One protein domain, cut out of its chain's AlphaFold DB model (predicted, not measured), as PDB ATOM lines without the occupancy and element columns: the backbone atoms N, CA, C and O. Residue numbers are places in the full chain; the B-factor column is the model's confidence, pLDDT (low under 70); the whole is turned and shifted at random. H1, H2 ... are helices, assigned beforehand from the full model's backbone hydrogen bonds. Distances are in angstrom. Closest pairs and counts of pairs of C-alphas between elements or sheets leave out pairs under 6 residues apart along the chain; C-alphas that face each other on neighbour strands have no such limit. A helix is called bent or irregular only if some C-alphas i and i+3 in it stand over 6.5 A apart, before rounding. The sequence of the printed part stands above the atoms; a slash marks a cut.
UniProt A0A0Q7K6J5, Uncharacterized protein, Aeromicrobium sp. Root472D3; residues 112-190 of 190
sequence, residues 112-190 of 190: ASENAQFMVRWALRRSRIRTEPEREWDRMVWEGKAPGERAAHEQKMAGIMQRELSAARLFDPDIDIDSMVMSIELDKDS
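Overview. This is residues 112 to 190 of the 190 residues of an uncharacterized protein of Aeromicrobium sp. Root472D3 (UniProt A0A0Q7K6J5). One long helix, H3, makes the length of a flat, loose frame, and the shorter H1 runs side by side with its last part, residues 161 to 171, in the opposite sense. H2 stands near the other end of H3 without clearly touching it, so that the frame is open between H2, H1 and the first part of H3, while H4 packs steeply on H1 and the end of the chain runs on from it. The printed part has 79 residues with four named helices, in the order H1, H2, H3, H4, and no named strand; its class is all helix, and 62 residues are in the helices. The whole is loose, with a radius of gyration of the C-alphas of 15.0 A, and it spans 44 by 31 by 15 A.

Along the chain. The printed part begins with H1, residues 112 to 127, from C-alpha 112 at (216.745, 128.471, 132.852) to C-alpha 127 at (216.217, 143.301, 150.034), a length of 22.7 A. A tight link of 4 residues leads to H2, residues 132 to 142, which measures 14.9 A from first to last C-alpha. Another tight link of 4 residues leads to H3, residues 147 to 171, the longest helix at 25 residues and 37.1 A; it begins at C-alpha 147, at (226.126, 148.325, 166.939). After a tight link of 5 residues comes H4, residues 177 to 186, 14.8 A long, which ends at C-alpha 186, at (208.899, 151.139, 138.763). Residues 187 to 190 follow, and Ser 190 is the last residue of the chain.

Arrangement. H1 and H3 touch, with 25 pairs of C-alphas within 8 A. The closest C-alphas of the two are those of Ala 116 and Ala 168, 4.1 A apart. Their lines stand at a shallow tilt of 12 degrees, and they run opposite ways. H3 touches H1 with residues 161 to 171 alone. H1 also touches H4, with 4 pairs of C-alphas within 8 A, and here H1 takes part with residues 120 to 124 alone. The closest C-alphas of H1 and H4 are those of Val 120 and Ile 177, 7.0 A apart; the two helices run the same way at a steep tilt of 58 degrees. H3 and H4 are apart, but only just, their closest C-alphas being 8.4 A from each other. H2 touches no helix. It is close to H3 but not clearly touching, with 1 pair of C-alphas within 8 A, those of Trp 142 and Arg 150 at 7.2 A; their lines stand at a steep tilt of 56 degrees, and they run opposite ways. H2 is apart from H1 and from H4. In H1, H2 and H4 every O i to N i+4 pair is within hydrogen-bond range, and in H3 20 of 21 are. No helix is bent or irregular.

Size, cuts and confidence. The two C-alphas farthest apart are those of Ala 112 and Gly 144, at 44.8 A, and the first and last printed C-alphas, those of Ala 112 and Ser 190, are 29.1 A apart. Residues 131 to 137, of which 132 to 137 belong to H2, stand free; so do residues 143 to 149, of which 147 to 149 belong to H3, and residues 151 to 156 of H3. The body without these stretches has 59 residues and spans 40 by 31 by 14 A. The printed part has no cut, and its three links between helices are tight. The mean pLDDT of the printed part is 76.5; 24 residues are under 70, namely residues 126 to 138, residue 144, residue 150 and residues 182 to 190. By helix the mean pLDDT is 87 in H1, 66 in H2, 81 in H3 and 70 in H4.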
ATOM      1  N   ALA A 112     215.602 127.986 132.079       94.62
ATOM      2  CA  ALA A 112     216.745 128.471 132.852       94.62
ATOM      3  C   ALA A 112     216.582 129.942 133.283       94.62
ATOM      4  O   ALA A 112     216.785 130.273 134.451       94.62
ATOM      5  N   SER A 113     216.121 130.802 132.370       94.56
ATOM      6  CA  SER A 113     215.899 132.217 132.676       94.56
ATOM      7  C   SER A 113     214.737 132.427 133.654       94.56
ATOM      8  O   SER A 113     214.847 133.255 134.549       94.56
ATOM      9  N   GLU A 114     213.649 131.652 133.573       95.69
ATOM     10  CA  GLU A 114     212.547 131.738 134.548       95.69
ATOM     11  C   GLU A 114     212.991 131.349 135.964       95.69
ATOM     12  O   GLU A 114     212.682 132.066 136.920       95.69
ATOM     13  N   ASN A 115     213.767 130.267 136.094       95.94
ATOM     14  CA  ASN A 115     214.359 129.846 137.366       95.94
ATOM     15  C   ASN A 115     215.293 130.928 137.934       95.94
ATOM     16  O   ASN A 115     215.183 131.311 139.102       95.94
ATOM     17  N   ALA A 116     216.173 131.487 137.099       95.56
ATOM     18  CA  ALA A 116     217.080 132.556 137.505       95.56
ATOM     19  C   ALA A 116     216.318 133.828 137.921       95.56
ATOM     20  O   ALA A 116     216.578 134.399 138.984       95.56
ATOM     21  N   GLN A 117     215.310 134.237 137.146       93.12
ATOM     22  CA  GLN A 117     214.466 135.388 137.458       93.12
ATOM     23  C   GLN A 117     213.653 135.189 138.739       93.12
ATOM     24  O   GLN A 117     213.399 136.157 139.462       93.12
ATOM     25  N   PHE A 118     213.208 133.966 139.035       93.31
ATOM     26  CA  PHE A 118     212.570 133.653 140.311       93.31
ATOM     27  C   PHE A 118     213.528 133.944 141.471       93.31
ATOM     28  O   PHE A 118     213.173 134.695 142.382       93.31
ATOM     29  N   MET A 119     214.754 133.420 141.405       93.12
ATOM     30  CA  MET A 119     215.757 133.597 142.459       93.12
ATOM     31  C   MET A 119     216.152 135.066 142.644       93.12
ATOM     32  O   MET A 119     216.214 135.543 143.778       93.12
ATOM     33  N   VAL A 120     216.328 135.820 141.553       91.00
ATOM     34  CA  VAL A 120     216.594 137.265 141.625       91.00
ATOM     35  C   VAL A 120     215.411 138.009 142.244       91.00
ATOM     36  O   VAL A 120     215.602 138.795 143.168       91.00
ATOM     37  N   ARG A 121     214.169 137.740 141.818       87.44
ATOM     38  CA  ARG A 121     212.980 138.370 142.421       87.44
ATOM     39  C   ARG A 121     212.846 138.041 143.903       87.44
ATOM     40  O   ARG A 121     212.437 138.908 144.674       87.44
ATOM     41  N   TRP A 122     213.195 136.824 144.306       85.25
ATOM     42  CA  TRP A 122     213.196 136.412 145.705       85.25
ATOM     43  C   TRP A 122     214.218 137.204 146.531       85.25
ATOM     44  O   TRP A 122     213.854 137.791 147.556       85.25
ATOM     45  N   ALA A 123     215.452 137.319 146.031       85.81
ATOM     46  CA  ALA A 123     216.502 138.127 146.649       85.81
ATOM     47  C   ALA A 123     216.099 139.592 146.772       85.81
ATOM     48  O   ALA A 123     216.216 140.207 147.836       85.81
ATOM     49  N   LEU A 124     215.536 140.140 145.696       81.50
ATOM     50  CA  LEU A 124     215.118 141.527 145.664       81.50
ATOM     51  C   LEU A 124     213.945 141.783 146.608       81.50
ATOM     52  O   LEU A 124     213.997 142.757 147.352       81.50
ATOM     53  N   ARG A 125     212.947 140.890 146.678       76.62
ATOM     54  CA  ARG A 125     211.844 140.986 147.650       76.62
ATOM     55  C   ARG A 125     212.339 141.021 149.094       76.62
ATOM     56  O   ARG A 125     211.808 141.810 149.866       76.62
ATOM     57  N   ARG A 126     213.362 140.237 149.449       69.88
ATOM     58  CA  ARG A 126     213.977 140.274 150.790       69.88
ATOM     59  C   ARG A 126     214.816 141.526 151.033       69.88
ATOM     60  O   ARG A 126     214.885 141.998 152.163       69.88
ATOM     61  N   SER A 127     215.433 142.062 149.982       66.06
ATOM     62  CA  SER A 127     216.217 143.301 150.034       66.06
ATOM     63  C   SER A 127     215.374 144.574 150.011       66.06
ATOM     64  O   SER A 127     215.901 145.664 150.244       66.06
ATOM     65  N   ARG A 128     214.075 144.458 149.684       63.91
ATOM     66  CA  ARG A 128     213.197 145.612 149.510       63.91
ATOM     67  C   ARG A 128     213.252 146.486 150.756       63.91
ATOM     68  O   ARG A 128     213.233 146.012 151.889       63.91
ATOM     69  N   ILE A 129     213.268 147.793 150.495       51.62
ATOM     70  CA  ILE A 129     213.034 148.837 151.483       51.62
ATOM     71  C   ILE A 129     211.793 148.448 152.286       51.62
ATOM     72  O   ILE A 129     210.679 148.493 151.761       51.62
ATOM     73  N   ARG A 130     212.033 148.073 153.542       56.06
ATOM     74  CA  ARG A 130     211.024 147.794 154.558       56.06
ATOM     75  C   ARG A 130     209.955 148.880 154.500       56.06
ATOM     76  O   ARG A 130     210.282 150.077 154.460       56.06
ATOM     77  N   THR A 131     208.697 148.468 154.457       59.00
ATOM     78  CA  THR A 131     207.556 149.363 154.659       59.00
ATOM     79  C   THR A 131     207.737 150.112 155.983       59.00
ATOM     80  O   THR A 131     208.463 149.648 156.862       59.00
ATOM     81  N   GLU A 132     207.134 151.291 156.156       58.03
ATOM     82  CA  GLU A 132     207.283 152.033 157.422       58.03
ATOM     83  C   GLU A 132     206.924 151.179 158.665       58.03
ATOM     84  O   GLU A 132     207.701 151.204 159.618       58.03
ATOM     85  N   PRO A 133     205.882 150.316 158.637       66.62
ATOM     86  CA  PRO A 133     205.613 149.352 159.710       66.62
ATOM     87  C   PRO A 133     206.743 148.341 159.958       66.62
ATOM     88  O   PRO A 133     207.061 148.045 161.105       66.62
ATOM     89  N   GLU A 134     207.391 147.826 158.911       59.56
ATOM     90  CA  GLU A 134     208.538 146.916 159.048       59.56
ATOM     91  C   GLU A 134     209.782 147.653 159.559       59.56
ATOM     92  O   GLU A 134     210.518 147.122 160.383       59.56
ATOM     93  N   ARG A 135     210.005 148.907 159.144       65.94
ATOM     94  CA  ARG A 135     211.083 149.739 159.705       65.94
ATOM     95  C   ARG A 135     210.847 150.047 161.171       65.94
ATOM     96  O   ARG A 135     211.807 150.136 161.927       65.94
ATOM     97  N   GLU A 136     209.601 150.267 161.569       65.19
ATOM     98  CA  GLU A 136     209.220 150.493 162.960       65.19
ATOM     99  C   GLU A 136     209.370 149.218 163.792       65.19
ATOM    100  O   GLU A 136     209.987 149.266 164.853       65.19
ATOM    101  N   TRP A 137     208.953 148.067 163.262       62.94
ATOM    102  CA  TRP A 137     209.215 146.760 163.861       62.94
ATOM    103  C   TRP A 137     210.711 146.494 164.032       62.94
ATOM    104  O   TRP A 137     211.157 146.149 165.121       62.94
ATOM    105  N   ASP A 138     211.521 146.713 163.000       66.44
ATOM    106  CA  ASP A 138     212.967 146.555 163.104       66.44
ATOM    107  C   ASP A 138     213.587 147.553 164.068       66.44
ATOM    108  O   ASP A 138     214.467 147.197 164.846       66.44
ATOM    109  N   ARG A 139     213.111 148.796 164.078       70.12
ATOM    110  CA  ARG A 139     213.528 149.767 165.084       70.12
ATOM    111  C   ARG A 139     213.240 149.222 166.475       70.12
ATOM    112  O   ARG A 139     214.170 149.213 167.262       70.12
ATOM    113  N   MET A 140     212.051 148.680 166.739       71.25
ATOM    114  CA  MET A 140     211.697 148.058 168.021       71.25
ATOM    115  C   MET A 140     212.547 146.819 168.352       71.25
ATOM    116  O   MET A 140     212.988 146.667 169.488       71.25
ATOM    117  N   VAL A 141     212.806 145.938 167.381       72.56
ATOM    118  CA  VAL A 141     213.614 144.716 167.565       72.56
ATOM    119  C   VAL A 141     215.085 145.052 167.834       72.56
ATOM    120  O   VAL A 141     215.752 144.368 168.618       72.56
ATOM    121  N   TRP A 142     215.596 146.107 167.197       71.56
ATOM    122  CA  TRP A 142     217.000 146.508 167.264       71.56
ATOM    123  C   TRP A 142     217.262 147.670 168.230       71.56
ATOM    124  O   TRP A 142     218.427 148.024 168.446       71.56
ATOM    125  N   GLU A 143     216.237 148.275 168.830       73.06
ATOM    126  CA  GLU A 143     216.374 149.313 169.854       73.06
ATOM    127  C   GLU A 143     217.085 148.735 171.085       73.06
ATOM    128  O   GLU A 143     216.772 147.650 171.567       73.06
ATOM    129  N   GLY A 144     218.132 149.416 171.553       67.94
ATOM    130  CA  GLY A 144     218.979 148.929 172.650       67.94
ATOM    131  C   GLY A 144     219.981 147.821 172.288       67.94
ATOM    132  O   GLY A 144     220.818 147.489 173.125       67.94
ATOM    133  N   LYS A 145     219.964 147.280 171.059       78.50
ATOM    134  CA  LYS A 145     220.981 146.326 170.574       78.50
ATOM    135  C   LYS A 145     222.292 147.034 170.241       78.50
ATOM    136  O   LYS A 145     222.293 148.151 169.716       78.50
ATOM    137  N   ALA A 146     223.414 146.379 170.533       84.50
ATOM    138  CA  ALA A 146     224.731 146.960 170.299       84.50
ATOM    139  C   ALA A 146     225.005 147.125 168.786       84.50
ATOM    140  O   ALA A 146     224.562 146.291 167.992       84.50
ATOM    141  N   PRO A 147     225.784 148.137 168.354       77.81
ATOM    142  CA  PRO A 147     226.126 148.325 166.939       77.81
ATOM    143  C   PRO A 147     226.732 147.082 166.267       77.81
ATOM    144  O   PRO A 147     226.441 146.809 165.108       77.81
ATOM    145  N   GLY A 148     227.520 146.292 167.007       76.25
ATOM    146  CA  GLY A 148     228.093 145.040 166.502       76.25
ATOM    147  C   GLY A 148     227.050 143.955 166.206       76.25
ATOM    148  O   GLY A 148     227.213 143.205 165.250       76.25
ATOM    149  N   GLU A 149     225.953 143.899 166.965       73.88
ATOM    150  CA  GLU A 149     224.864 142.942 166.727       73.88
ATOM    151  C   GLU A 149     224.075 143.309 165.465       73.88
ATOM    152  O   GLU A 149     223.717 142.433 164.680       73.88
ATOM    153  N   ARG A 150     223.868 144.613 165.237       69.75
ATOM    154  CA  ARG A 150     223.235 145.123 164.012       69.75
ATOM    155  C   ARG A 150     224.096 144.838 162.784       69.75
ATOM    156  O   ARG A 150     223.596 144.271 161.818       69.75
ATOM    157  N   ALA A 151     225.395 145.131 162.855       72.25
ATOM    158  CA  ALA A 151     226.332 144.848 161.768       72.25
ATOM    159  C   ALA A 151     226.411 143.344 161.441       72.25
ATOM    160  O   ALA A 151     226.416 142.964 160.273       72.25
ATOM    161  N   ALA A 152     226.411 142.473 162.457       72.88
ATOM    162  CA  ALA A 152     226.394 141.024 162.253       72.88
ATOM    163  C   ALA A 152     225.095 140.542 161.580       72.88
ATOM    164  O   ALA A 152     225.127 139.656 160.724       72.88
ATOM    165  N   HIS A 153     223.949 141.129 161.936       73.31
ATOM    166  CA  HIS A 153     222.678 140.832 161.281       73.31
ATOM    167  C   HIS A 153     222.664 141.291 159.816       73.31
ATOM    168  O   HIS A 153     222.296 140.508 158.943       73.31
ATOM    169  N   GLU A 154     223.120 142.511 159.527       73.44
ATOM    170  CA  GLU A 154     223.246 143.025 158.156       73.44
ATOM    171  C   GLU A 154     224.182 142.156 157.310       73.44
ATOM    172  O   GLU A 154     223.839 141.785 156.190       73.44
ATOM    173  N   GLN A 155     225.322 141.740 157.870       73.12
ATOM    174  CA  GLN A 155     226.249 140.828 157.201       73.12
ATOM    175  C   GLN A 155     225.599 139.470 156.900       73.12
ATOM    176  O   GLN A 155     225.779 138.923 155.810       73.12
ATOM    177  N   LYS A 156     224.800 138.931 157.829       72.50
ATOM    178  CA  LYS A 156     224.033 137.697 157.610       72.50
ATOM    179  C   LYS A 156     223.011 137.861 156.481       72.50
ATOM    180  O   LYS A 156     222.888 136.970 155.643       72.50
ATOM    181  N   MET A 157     222.302 138.988 156.439       73.81
ATOM    182  CA  MET A 157     221.332 139.281 155.379       73.81
ATOM    183  C   MET A 157     222.005 139.452 154.014       73.81
ATOM    184  O   MET A 157     221.508 138.918 153.022       73.81
ATOM    185  N   ALA A 158     223.170 140.102 153.965       74.75
ATOM    186  CA  ALA A 158     223.973 140.209 152.751       74.75
ATOM    187  C   ALA A 158     224.418 138.828 152.234       74.75
ATOM    188  O   ALA A 158     224.308 138.559 151.040       74.75
ATOM    189  N   GLY A 159     224.838 137.924 153.128       76.62
ATOM    190  CA  GLY A 159     225.179 136.545 152.763       76.62
ATOM    191  C   GLY A 159     223.994 135.766 152.178       76.62
ATOM    192  O   GLY A 159     224.141 135.054 151.187       76.62
ATOM    193  N   ILE A 160     222.792 135.957 152.734       75.44
ATOM    194  CA  ILE A 160     221.555 135.351 152.217       75.44
ATOM    195  C   ILE A 160     221.240 135.836 150.796       75.44
ATOM    196  O   ILE A 160     220.943 135.010 149.932       75.44
ATOM    197  N   MET A 161     221.348 137.144 150.544       81.38
ATOM    198  CA  MET A 161     221.136 137.707 149.206       81.38
ATOM    199  C   MET A 161     222.187 137.210 148.212       81.38
ATOM    200  O   MET A 161     221.858 136.820 147.093       81.38
ATOM    201  N   GLN A 162     223.459 137.187 148.616       84.19
ATOM    202  CA  GLN A 162     224.544 136.720 147.759       84.19
ATOM    203  C   GLN A 162     224.347 135.258 147.340       84.19
ATOM    204  O   GLN A 162     224.572 134.935 146.174       84.19
ATOM    205  N   ARG A 163     223.880 134.393 148.248       88.31
ATOM    206  CA  ARG A 163     223.498 133.009 147.926       88.31
ATOM    207  C   ARG A 163     222.453 132.955 146.818       88.31
ATOM    208  O   ARG A 163     222.616 132.202 145.866       88.31
ATOM    209  N   GLU A 164     221.380 133.727 146.942       89.38
ATOM    210  CA  GLU A 164     220.265 133.700 145.986       89.38
ATOM    211  C   GLU A 164     220.704 134.183 144.600       89.38
ATOM    212  O   GLU A 164     220.377 133.550 143.598       89.38
ATOM    213  N   LEU A 165     221.518 135.243 144.541       90.88
ATOM    214  CA  LEU A 165     222.097 135.731 143.286       90.88
ATOM    215  C   LEU A 165     223.108 134.744 142.687       90.88
ATOM    216  O   LEU A 165     223.169 134.589 141.469       90.88
ATOM    217  N   SER A 166     223.891 134.061 143.524       91.62
ATOM    218  CA  SER A 166     224.832 133.031 143.064       91.62
ATOM    219  C   SER A 166     224.082 131.838 142.475       91.62
ATOM    220  O   SER A 166     224.413 131.392 141.382       91.62
ATOM    221  N   ALA A 167     223.013 131.389 143.135       93.38
ATOM    222  CA  ALA A 167     222.164 130.322 142.626       93.38
ATOM    223  C   ALA A 167     221.441 130.719 141.325       93.38
ATOM    224  O   ALA A 167     221.360 129.911 140.405       93.38
ATOM    225  N   ALA A 168     220.987 131.973 141.197       94.12
ATOM    226  CA  ALA A 168     220.406 132.481 139.952       94.12
ATOM    227  C   ALA A 168     221.385 132.375 138.770       94.12
ATOM    228  O   ALA A 168     221.012 131.907 137.697       94.12
ATOM    229  N   ARG A 169     222.655 132.743 138.988       94.56
ATOM    230  CA  ARG A 169     223.716 132.678 137.967       94.56
ATOM    231  C   ARG A 169     224.092 131.260 137.549       94.56
ATOM    232  O   ARG A 169     224.649 131.084 136.471       94.56
ATOM    233  N   LEU A 170     223.807 130.254 138.377       95.88
ATOM    234  CA  LEU A 170     223.992 128.858 137.976       95.88
ATOM    235  C   LEU A 170     222.964 128.437 136.923       95.88
ATOM    236  O   LEU A 170     223.308 127.643 136.054       95.88
ATOM    237  N   PHE A 171     221.744 128.984 136.970       95.50
ATOM    238  CA  PHE A 171     220.732 128.769 135.936       95.50
ATOM    239  C   PHE A 171     220.985 129.627 134.695       95.50
ATOM    240  O   PHE A 171     220.965 129.106 133.585       95.50
ATOM    241  N   ASP A 172     221.231 130.925 134.879       96.12
ATOM    242  CA  ASP A 172     221.426 131.886 133.790       96.12
ATOM    243  C   ASP A 172     222.645 132.778 134.095       96.12
ATOM    244  O   ASP A 172     222.528 133.753 134.844       96.12
ATOM    245  N   PRO A 173     223.839 132.441 133.565       93.94
ATOM    246  CA  PRO A 173     225.064 133.204 133.811       93.94
ATOM    247  C   PRO A 173     225.011 134.650 133.309       93.94
ATOM    248  O   PRO A 173     225.737 135.496 133.833       93.94
ATOM    249  N   ASP A 174     224.155 134.922 132.322       93.19
ATOM    250  CA  ASP A 174     224.042 136.211 131.640       93.19
ATOM    251  C   ASP A 174     222.866 137.054 132.171       93.19
ATOM    252  O   ASP A 174     222.554 138.106 131.608       93.19
ATOM    253  N   ILE A 175     222.212 136.622 133.259       91.56
ATOM    254  CA  ILE A 175     221.062 137.329 133.829       91.56
ATOM    255  C   ILE A 175     221.407 138.780 134.201       91.56
ATOM    256  O   ILE A 175     222.283 139.059 135.027       91.56
ATOM    257  N   ASP A 176     220.662 139.719 133.616       88.00
ATOM    258  CA  ASP A 176     220.794 141.153 133.875       88.00
ATOM    259  C   ASP A 176     220.067 141.538 135.173       88.00
ATOM    260  O   ASP A 176     218.899 141.938 135.188       88.00
ATOM    261  N   ILE A 177     220.778 141.383 136.290       82.31
ATOM    262  CA  ILE A 177     220.270 141.709 137.628       82.31
ATOM    263  C   ILE A 177     219.937 143.206 137.738       82.31
ATOM    264  O   ILE A 177     218.942 143.555 138.372       82.31
ATOM    265  N   ASP A 178     220.721 144.086 137.111       78.44
ATOM    266  CA  ASP A 178     220.563 145.540 137.238       78.44
ATOM    267  C   ASP A 178     219.247 146.013 136.603       78.44
ATOM    268  O   ASP A 178     218.492 146.787 137.200       78.44
ATOM    269  N   SER A 179     218.910 145.483 135.425       79.12
ATOM    270  CA  SER A 179     217.615 145.724 134.779       79.12
ATOM    271  C   SER A 179     216.436 145.206 135.621       79.12
ATOM    272  O   SER A 179     215.396 145.866 135.753       79.12
ATOM    273  N   MET A 180     216.604 144.057 136.283       77.56
ATOM    274  CA  MET A 180     215.582 143.503 137.178       77.56
ATOM    275  C   MET A 180     215.366 144.351 138.438       77.56
ATOM    276  O   MET A 180     214.227 144.511 138.873       77.56
ATOM    277  N   VAL A 181     216.422 144.934 139.006       71.62
ATOM    278  CA  VAL A 181     216.298 145.883 140.124       71.62
ATOM    279  C   VAL A 181     215.455 147.089 139.706       71.62
ATOM    280  O   VAL A 181     214.490 147.422 140.393       71.62
ATOM    281  N   MET A 182     215.759 147.687 138.551       68.62
ATOM    282  CA  MET A 182     215.066 148.888 138.069       68.62
ATOM    283  C   MET A 182     213.579 148.650 137.760       68.62
ATOM    284  O   MET A 182     212.738 149.481 138.093       68.62
ATOM    285  N   SER A 183     213.223 147.508 137.167       66.38
ATOM    286  CA  SER A 183     211.815 147.176 136.874       66.38
ATOM    287  C   SER A 183     210.955 147.007 138.134       66.38
ATOM    288  O   SER A 183     209.810 147.446 138.171       66.38
ATOM    289  N   ILE A 184     211.522 146.445 139.203       62.22
ATOM    290  CA  ILE A 184     210.838 146.240 140.489       62.22
ATOM    291  C   ILE A 184     210.615 147.557 141.251       62.22
ATOM    292  O   ILE A 184     209.710 147.627 142.090       62.22
ATOM    293  N   GLU A 185     211.444 148.575 141.009       57.47
ATOM    294  CA  GLU A 185     211.262 149.920 141.564       57.47
ATOM    295  C   GLU A 185     210.133 150.685 140.863       57.47
ATOM    296  O   GLU A 185     209.387 151.386 141.539       57.47
ATOM    297  N   LEU A 186     209.952 150.487 139.553       53.41
ATOM    298  CA  LEU A 186     208.899 151.139 138.763       53.41
ATOM    299  C   LEU A 186     207.483 150.636 139.101       53.41
ATOM    300  O   LEU A 186     206.550 151.434 139.114       53.41
ATOM    301  N   ASP A 187     207.328 149.360 139.470       54.28
ATOM    302  CA  ASP A 187     206.050 148.784 139.941       54.28
ATOM    303  C   ASP A 187     205.537 149.404 141.265       54.28
ATOM    304  O   ASP A 187     204.444 149.074 141.723       54.28
ATOM    305  N   LYS A 188     206.319 150.265 141.935       46.66
ATOM    306  CA  LYS A 188     205.890 150.980 143.153       46.66
ATOM    307  C   LYS A 188     205.149 152.289 142.873       46.66
ATOM    308  O   LYS A 188     204.493 152.790 143.784       46.66
ATOM    309  N   ASP A 189     205.269 152.827 141.661       42.25
ATOM    310  CA  ASP A 189     204.710 154.131 141.278       42.25
ATOM    311  C   ASP A 189     203.406 154.014 140.456       42.25
ATOM    312  O   ASP A 189     202.863 155.026 140.004       42.25
ATOM    313  N   SER A 190     202.893 152.791 140.275       38.88
ATOM    314  CA  SER A 190     201.636 152.449 139.585       38.88
ATOM    315  C   SER A 190     200.577 151.919 140.543       38.88
ATOM    316  O   SER A 190     199.402 152.325 140.400       38.88
TER     317      SER A 190